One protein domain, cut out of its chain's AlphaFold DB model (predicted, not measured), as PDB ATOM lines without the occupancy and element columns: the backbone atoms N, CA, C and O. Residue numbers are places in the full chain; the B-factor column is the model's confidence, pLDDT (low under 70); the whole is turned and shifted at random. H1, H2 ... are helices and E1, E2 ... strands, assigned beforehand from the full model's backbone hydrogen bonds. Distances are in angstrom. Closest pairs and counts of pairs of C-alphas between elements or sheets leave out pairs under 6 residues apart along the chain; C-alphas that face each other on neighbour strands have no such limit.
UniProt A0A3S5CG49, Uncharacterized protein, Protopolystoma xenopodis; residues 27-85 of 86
ATOM      1  N   GLU A  27      59.732  40.355  31.334       80.38
ATOM      2  CA  GLU A  27      59.386  41.694  30.870       80.38
ATOM      3  C   GLU A  27      59.957  41.877  29.467       80.38
ATOM      4  O   GLU A  27      61.161  41.748  29.244       80.38
ATOM      5  N   VAL A  28      59.075  42.138  28.505       85.81
ATOM      6  CA  VAL A  28      59.454  42.434  27.123       85.81
ATOM      7  C   VAL A  28      59.016  43.858  26.834       85.81
ATOM      8  O   VAL A  28      57.821  44.145  26.782       85.81
ATOM      9  N   GLU A  29      59.985  44.742  26.624       88.12
ATOM     10  CA  GLU A  29      59.734  46.110  26.188       88.12
ATOM     11  C   GLU A  29      60.035  46.230  24.695       88.12
ATOM     12  O   GLU A  29      61.142  45.938  24.236       88.12
ATOM     13  N   LYS A  30      59.035  46.648  23.912       88.62
ATOM     14  CA  LYS A  30      59.204  46.873  22.477       88.62
ATOM     15  C   LYS A  30      58.299  47.988  21.977       88.62
ATOM     16  O   LYS A  30      57.135  48.084  22.355       88.62
ATOM     17  N   SER A  31      58.838  48.810  21.084       89.69
ATOM     18  CA  SER A  31      58.086  49.868  20.413       89.69
ATOM     19  C   SER A  31      57.309  49.312  19.219       89.69
ATOM     20  O   SER A  31      57.865  48.600  18.378       89.69
ATOM     21  N   TYR A  32      56.034  49.681  19.119       87.12
ATOM     22  CA  TYR A  32      55.153  49.328  18.008       87.12
ATOM     23  C   TYR A  32      54.591  50.589  17.354       87.12
ATOM     24  O   TYR A  32      54.364  51.595  18.020       87.12
ATOM     25  N   ASN A  33      54.345  50.509  16.048       87.88
ATOM     26  CA  ASN A  33      53.618  51.527  15.294       87.88
ATOM     27  C   ASN A  33      52.215  51.008  14.979       87.88
ATOM     28  O   ASN A  33      52.037  49.804  14.788       87.88
ATOM     29  N   TYR A  34      51.243  51.913  14.878       84.06
ATOM     30  CA  TYR A  34      49.892  51.558  14.459       84.06
ATOM     31  C   TYR A  34      49.862  51.169  12.966       84.06
ATOM     32  O   TYR A  34      50.509  51.841  12.156       84.06
ATOM     33  N   PRO A  35      49.101  50.137  12.562       87.44
ATOM     34  CA  PRO A  35      48.272  49.263  13.393       87.44
ATOM     35  C   PRO A  35      49.091  48.229  14.175       87.44
ATOM     36  O   PRO A  35      50.065  47.668  13.669       87.44
ATOM     37  N   LEU A  36      48.652  47.945  15.404       87.94
ATOM     38  CA  LEU A  36      49.267  46.903  16.221       87.94
ATOM     39  C   LEU A  36      49.078  45.519  15.569       87.94
ATOM     40  O   LEU A  36      48.012  45.229  15.024       87.94
ATOM     41  N   PRO A  37      50.095  44.640  15.627       88.38
ATOM     42  CA  PRO A  37      50.035  43.306  15.028       88.38
ATOM     43  C   PRO A  37      49.254  42.285  15.874       88.38
ATOM     44  O   PRO A  37      49.063  41.156  15.428       88.38
ATOM     45  N   PHE A  38      48.833  42.668  17.078       89.62
ATOM     46  CA  PHE A  38      48.065  41.856  18.014       89.62
ATOM     47  C   PHE A  38      46.808  42.585  18.474       89.62
ATOM     48  O   PHE A  38      46.721  43.813  18.424       89.62
ATOM     49  N   THR A  39      45.850  41.808  18.964       90.19
ATOM     50  CA  THR A  39      44.644  42.309  19.618       90.19
ATOM     51  C   THR A  39      44.698  42.045  21.112       90.19
ATOM     52  O   THR A  39      45.335  41.100  21.587       90.19
ATOM     53  N   PHE A  40      43.989  42.883  21.857       90.50
ATOM     54  CA  PHE A  40      43.878  42.774  23.299       90.50
ATOM     55  C   PHE A  40      42.485  42.319  23.724       90.50
ATOM     56  O   PHE A  40      41.493  42.607  23.053       90.50
ATOM     57  N   LYS A  41      42.411  41.671  24.887       91.50
ATOM     58  CA  LYS A  41      41.169  41.431  25.622       91.50
ATOM     59  C   LYS A  41      41.339  41.773  27.094       91.50
ATOM     60  O   LYS A  41      42.436  41.713  27.642       91.50
ATOM     61  N   MET A  42      40.226  42.087  27.736       90.19
ATOM     62  CA  MET A  42      40.161  42.254  29.182       90.19
ATOM     63  C   MET A  42      40.046  40.890  29.861       90.19
ATOM     64  O   MET A  42      39.169  40.100  29.508       90.19
ATOM     65  N   HIS A  43      40.905  40.622  30.843       89.50
ATOM     66  CA  HIS A  43      40.854  39.417  31.670       89.50
ATOM     67  C   HIS A  43      41.259  39.753  33.108       89.50
ATOM     68  O   HIS A  43      42.344  40.280  33.337       89.50
ATOM     69  N   ASP A  44      40.374  39.484  34.072       87.50
ATOM     70  CA  ASP A  44      40.574  39.768  35.505       87.50
ATOM     71  C   ASP A  44      41.055  41.198  35.817       87.50
ATOM     72  O   ASP A  44      41.857  41.433  36.717       87.50
ATOM     73  N   GLY A  45      40.566  42.180  35.050       85.31
ATOM     74  CA  GLY A  45      40.921  43.595  35.211       85.31
ATOM     75  C   GLY A  45      42.236  44.013  34.545       85.31
ATOM     76  O   GLY A  45      42.540  45.204  34.539       85.31
ATOM     77  N   TYR A  46      42.972  43.081  33.940       88.31
ATOM     78  CA  TYR A  46      44.176  43.354  33.157       88.31
ATOM     79  C   TYR A  46      43.887  43.295  31.660       88.31
ATOM     80  O   TYR A  46      43.036  42.530  31.197       88.31
ATOM     81  N   LEU A  47      44.630  44.091  30.896       90.88
ATOM     82  CA  LEU A  47      44.615  44.007  29.445       90.88
ATOM     83  C   LEU A  47      45.658  42.984  28.988       90.88
ATOM     84  O   LEU A  47      46.855  43.171  29.217       90.88
ATOM     85  N   ILE A  48      45.201  41.906  28.352       92.19
ATOM     86  CA  ILE A  48      46.048  40.796  27.909       92.19
ATOM     87  C   ILE A  48      46.017  40.630  26.393       92.19
ATOM     88  O   ILE A  48      45.012  40.916  25.741       92.19
ATOM     89  N   VAL A  49      47.114  40.137  25.824       91.69
ATOM     90  CA  VAL A  49      47.213  39.811  24.395       91.69
ATOM     91  C   VAL A  49      46.359  38.579  24.088       91.69
ATOM     92  O   VAL A  49      46.607  37.503  24.637       91.69
ATOM     93  N   ASP A  50      45.368  38.729  23.209       92.12
ATOM     94  CA  ASP A  50      44.434  37.662  22.823       92.12
ATOM     95  C   ASP A  50      44.872  36.931  21.550       92.12
ATOM     96  O   ASP A  50      44.869  35.702  21.492       92.12
ATOM     97  N   PHE A  51      45.295  37.684  20.535       87.06
ATOM     98  CA  PHE A  51      45.669  37.148  19.229       87.06
ATOM     99  C   PHE A  51      46.847  37.925  18.635       87.06
ATOM    100  O   PHE A  51      47.022  39.101  18.930       87.06
ATOM    101  N   GLY A  52      47.635  37.279  17.767       81.12
ATOM    102  CA  GLY A  52      48.709  37.939  17.012       81.12
ATOM    103  C   GLY A  52      50.076  37.964  17.703       81.12
ATOM    104  O   GLY A  52      50.744  38.994  17.700       81.12
ATOM    105  N   ALA A  53      50.523  36.838  18.273       75.31
ATOM    106  CA  ALA A  53      51.881  36.722  18.814       75.31
ATOM    107  C   ALA A  53      52.923  37.113  17.751       75.31
ATOM    108  O   ALA A  53      53.028  36.471  16.701       75.31
ATOM    109  N   LYS A  54      53.677  38.180  18.020       77.31
ATOM    110  CA  LYS A  54      54.721  38.689  17.134       77.31
ATOM    111  C   LYS A  54      55.955  39.010  17.959       77.31
ATOM    112  O   LYS A  54      55.863  39.651  19.003       77.31
ATOM    113  N   ASP A  55      57.106  38.593  17.441       82.06
ATOM    114  CA  ASP A  55      58.395  38.694  18.119       82.06
ATOM    115  C   ASP A  55      58.407  37.898  19.436       82.06
ATOM    116  O   ASP A  55      58.124  36.701  19.440       82.06
ATOM    117  N   GLU A  56      58.739  38.553  20.547       84.06
ATOM    118  CA  GLU A  56      58.817  37.954  21.880       84.06
ATOM    119  C   GLU A  56      57.498  38.079  22.660       84.06
ATOM    120  O   GLU A  56      57.335  37.424  23.691       84.06
ATOM    121  N   ILE A  57      56.529  38.855  22.152       87.50
ATOM    122  CA  ILE A  57      55.203  38.986  22.764       87.50
ATOM    123  C   ILE A  57      54.354  37.770  22.410       87.50
ATOM    124  O   ILE A  57      54.064  37.495  21.241       87.50
ATOM    125  N   LYS A  58      53.919  37.057  23.449       87.81
ATOM    126  CA  LYS A  58      53.077  35.865  23.333       87.81
ATOM    127  C   LYS A  58      51.658  36.150  23.816       87.81
ATOM    128  O   LYS A  58      51.402  37.083  24.572       87.81
ATOM    129  N   ILE A  59      50.736  35.295  23.386       89.94
ATOM    130  CA  ILE A  59      49.353  35.290  23.874       89.94
ATOM    131  C   ILE A  59      49.364  35.085  25.396       89.94
ATOM    132  O   ILE A  59      50.120  34.254  25.906       89.94
ATOM    133  N   GLY A  60      48.537  35.850  26.106       88.62
ATOM    134  CA  GLY A  60      48.451  35.840  27.568       88.62
ATOM    135  C   GLY A  60      49.396  36.811  28.279       88.62
ATOM    136  O   GLY A  60      49.305  36.937  29.496       88.62
ATOM    137  N   TYR A  61      50.270  37.522  27.558       90.56
ATOM    138  CA  TYR A  61      51.074  38.590  28.158       90.56
ATOM    139  C   TYR A  61      50.157  39.750  28.551       90.56
ATOM    140  O   TYR A  61      49.272  40.127  27.778       90.56
ATOM    141  N   ALA A  62      50.366  40.295  29.747       90.56
ATOM    142  CA  ALA A  62      49.634  41.445  30.262       90.56
ATOM    143  C   ALA A  62      50.417  42.737  30.012       90.56
ATOM    144  O   ALA A  62      51.646  42.754  30.086       90.56
ATOM    145  N   VAL A  63      49.703  43.827  29.736       90.06
ATOM    146  CA  VAL A  63      50.318  45.153  29.618       90.06
ATOM    147  C   VAL A  63      50.707  45.653  31.010       90.06
ATOM    148  O   VAL A  63      49.845  45.833  31.867       90.06
ATOM    149  N   LEU A  64      52.004  45.883  31.222       90.56
ATOM    150  CA  LEU A  64      52.549  46.404  32.481       90.56
ATOM    151  C   LEU A  64      52.801  47.914  32.431       90.56
ATOM    152  O   LEU A  64      52.625  48.602  33.433       90.56
ATOM    153  N   SER A  65      53.205  48.443  31.274       89.69
ATOM    154  CA  SER A  65      53.487  49.865  31.077       89.69
ATOM    155  C   SER A  65      53.399  50.250  29.598       89.69
ATOM    156  O   SER A  65      53.530  49.405  28.710       89.69
ATOM    157  N   ILE A  66      53.157  51.534  29.326       89.81
ATOM    158  CA  ILE A  66      53.176  52.122  27.980       89.81
ATOM    159  C   ILE A  66      53.980  53.414  28.039       89.81
ATOM    160  O   ILE A  66      53.658  54.305  28.820       89.81
ATOM    161  N   ASN A  67      55.015  53.535  27.203       88.19
ATOM    162  CA  ASN A  67      55.884  54.720  27.134       88.19
ATOM    163  C   ASN A  67      56.428  55.162  28.512       88.19
ATOM    164  O   ASN A  67      56.502  56.355  28.802       88.19
ATOM    165  N   GLY A  68      56.765  54.201  29.378       86.56
ATOM    166  CA  GLY A  68      57.257  54.459  30.736       86.56
ATOM    167  C   GLY A  68      56.180  54.811  31.768       86.56
ATOM    168  O   GLY A  68      56.514  55.005  32.934       86.56
ATOM    169  N   ILE A  69      54.901  54.865  31.380       89.81
ATOM    170  CA  ILE A  69      53.777  55.052  32.302       89.81
ATOM    171  C   ILE A  69      53.265  53.665  32.707       89.81
ATOM    172  O   ILE A  69      52.815  52.915  31.833       89.81
ATOM    173  N   PRO A  70      53.331  53.285  33.992       90.25
ATOM    174  CA  PRO A  70      52.853  51.984  34.434       90.25
ATOM    175  C   PRO A  70      51.324  51.889  34.336       90.25
ATOM    176  O   PRO A  70      50.584  52.875  34.435       90.25
ATOM    177  N   ALA A  71      50.854  50.668  34.108       89.50
ATOM    178  CA  ALA A  71      49.451  50.316  34.013       89.50
ATOM    179  C   ALA A  71      48.956  49.723  35.335       89.50
ATOM    180  O   ALA A  71      49.585  48.852  35.934       89.50
ATOM    181  N   LYS A  72      47.767  50.150  35.758       88.19
ATOM    182  CA  LYS A  72      47.007  49.551  36.851       88.19
ATOM    183  C   LYS A  72      45.807  48.816  36.260       88.19
ATOM    184  O   LYS A  72      44.700  49.348  36.178       88.19
ATOM    185  N   GLY A  73      46.052  47.589  35.809       86.62
ATOM    186  CA  GLY A  73      45.054  46.805  35.087       86.62
ATOM    187  C   GLY A  73      44.872  47.320  33.659       86.62
ATOM    188  O   GLY A  73      45.778  47.204  32.842       86.62
ATOM    189  N   ALA A  74      43.707  47.891  33.355       86.00
ATOM    190  CA  ALA A  74      43.373  48.423  32.027       86.00
ATOM    191  C   ALA A  74      43.556  49.940  31.870       86.00
ATOM    192  O   ALA A  74      43.331  50.490  30.788       86.00
ATOM    193  N   ILE A  75      43.940  50.618  32.951       88.94
ATOM    194  CA  ILE A  75      44.070  52.073  33.018       88.94
ATOM    195  C   ILE A  75      45.531  52.398  33.323       88.94
ATOM    196  O   ILE A  75      46.159  51.740  34.151       88.94
ATOM    197  N   LEU A  76      46.083  53.401  32.651       88.81
ATOM    198  CA  LEU A  76      47.403  53.946  32.965       88.81
ATOM    199  C   LEU A  76      47.350  54.769  34.257       88.81
ATOM    200  O   LEU A  76      46.293  55.271  34.637       88.81
ATOM    201  N   GLU A  77      48.488  54.982  34.915       88.38
ATOM    202  CA  GLU A  77      48.535  55.876  36.085       88.38
ATOM    203  C   GLU A  77      48.103  57.324  35.780       88.38
ATOM    204  O   GLU A  77      47.617  58.011  36.674       88.38
ATOM    205  N   ASP A  78      48.174  57.763  34.517       86.75
ATOM    206  CA  ASP A  78      47.640  59.058  34.047       86.75
ATOM    207  C   ASP A  78      46.096  59.072  33.909       86.75
ATOM    208  O   ASP A  78      45.503  60.043  33.448       86.75
ATOM    209  N   GLY A  79      45.410  57.975  34.251       83.06
ATOM    210  CA  GLY A  79      43.947  57.865  34.205       83.06
ATOM    211  C   GLY A  79      43.356  57.587  32.818       83.06
ATOM    212  O   GLY A  79      42.138  57.484  32.687       83.06
ATOM    213  N   ARG A  80      44.191  57.440  31.784       87.06
ATOM    214  CA  ARG A  80      43.751  57.079  30.426       87.06
ATOM    215  C   ARG A  80      43.563  55.574  30.296       87.06
ATOM    216  O   ARG A  80      44.392  54.799  30.774       87.06
ATOM    217  N   GLU A  81      42.513  55.160  29.598       85.62
ATOM    218  CA  GLU A  81      42.316  53.756  29.244       85.62
ATOM    219  C   GLU A  81      43.308  53.326  28.165       85.62
ATOM    220  O   GLU A  81      43.472  54.002  27.149       85.62
ATOM    221  N   ILE A  82      43.941  52.166  28.351       85.50
ATOM    222  CA  ILE A  82      44.960  51.662  27.420       85.50
ATOM    223  C   ILE A  82      44.387  51.470  26.009       85.50
ATOM    224  O   ILE A  82      45.048  51.790  25.023       85.50
ATOM    225  N   LEU A  83      43.137  51.002  25.910       82.12
ATOM    226  CA  LEU A  83      42.444  50.784  24.635       82.12
ATOM    227  C   LEU A  83      42.178  52.073  23.847       82.12
ATOM    228  O   LEU A  83      41.962  52.016  22.641       82.12
ATOM    229  N   GLN A  84      42.186  53.226  24.518       79.19
ATOM    230  CA  GLN A  84      41.932  54.527  23.903       79.19
ATOM    231  C   GLN A  84      43.224  55.228  23.449       79.19
ATOM    232  O   GLN A  84      43.165  56.219  22.725       79.19
ATOM    233  N   VAL A  85      44.388  54.751  23.905       69.88
ATOM    234  CA  VAL A  85      45.689  55.405  23.693       69.88
ATOM    235  C   VAL A  85      46.437  54.854  22.471       69.88
ATOM    236  O   VAL A  85      47.329  55.545  21.976       69.88
TER     237      VAL A  85
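What this domain is: This is residues 27 to 85 of the 86 residues of an uncharacterized protein of Protopolystoma xenopodis (UniProt A0A3S5CG49). Little regular structure: loops make most of a rounded body, with the hairpin E1-E2 at one side and E3, paired with short stretches before and after it, at another; the short H1 ends the printed part. The 59 printed residues hold E1, E2, E3, H1 in that order, 19 residues in named elements, class mixed; E1 and E2 are antiparallel. It is compact, radius of gyration of the C-alphas 10.8 A, spanning 28 by 24 by 21 A.

How they stand to each other: E1, residues 39 to 43, and E2, residues 46 to 51, form a hairpin; N 41 and O 48 are 2.8 A apart, within hydrogen-bond range. E3, residues 69 to 72, pairs with no named strand and is apart from E1. H1, residues 82 to 85, is too short for an O i to N i+4 pair.

Where its parts are: E1 begins at C-alpha 39 (44.644, 42.309, 19.618) and measures 13.0 A, E2 15.3 A, E3 9.8 A and H1 5.3 A, ending at C-alpha 85 (45.689, 55.405, 23.693).

The domain as a whole: The printed part has no cut. The link E2 to E3 is long, 17 residues. Residue 85 is under pLDDT 70.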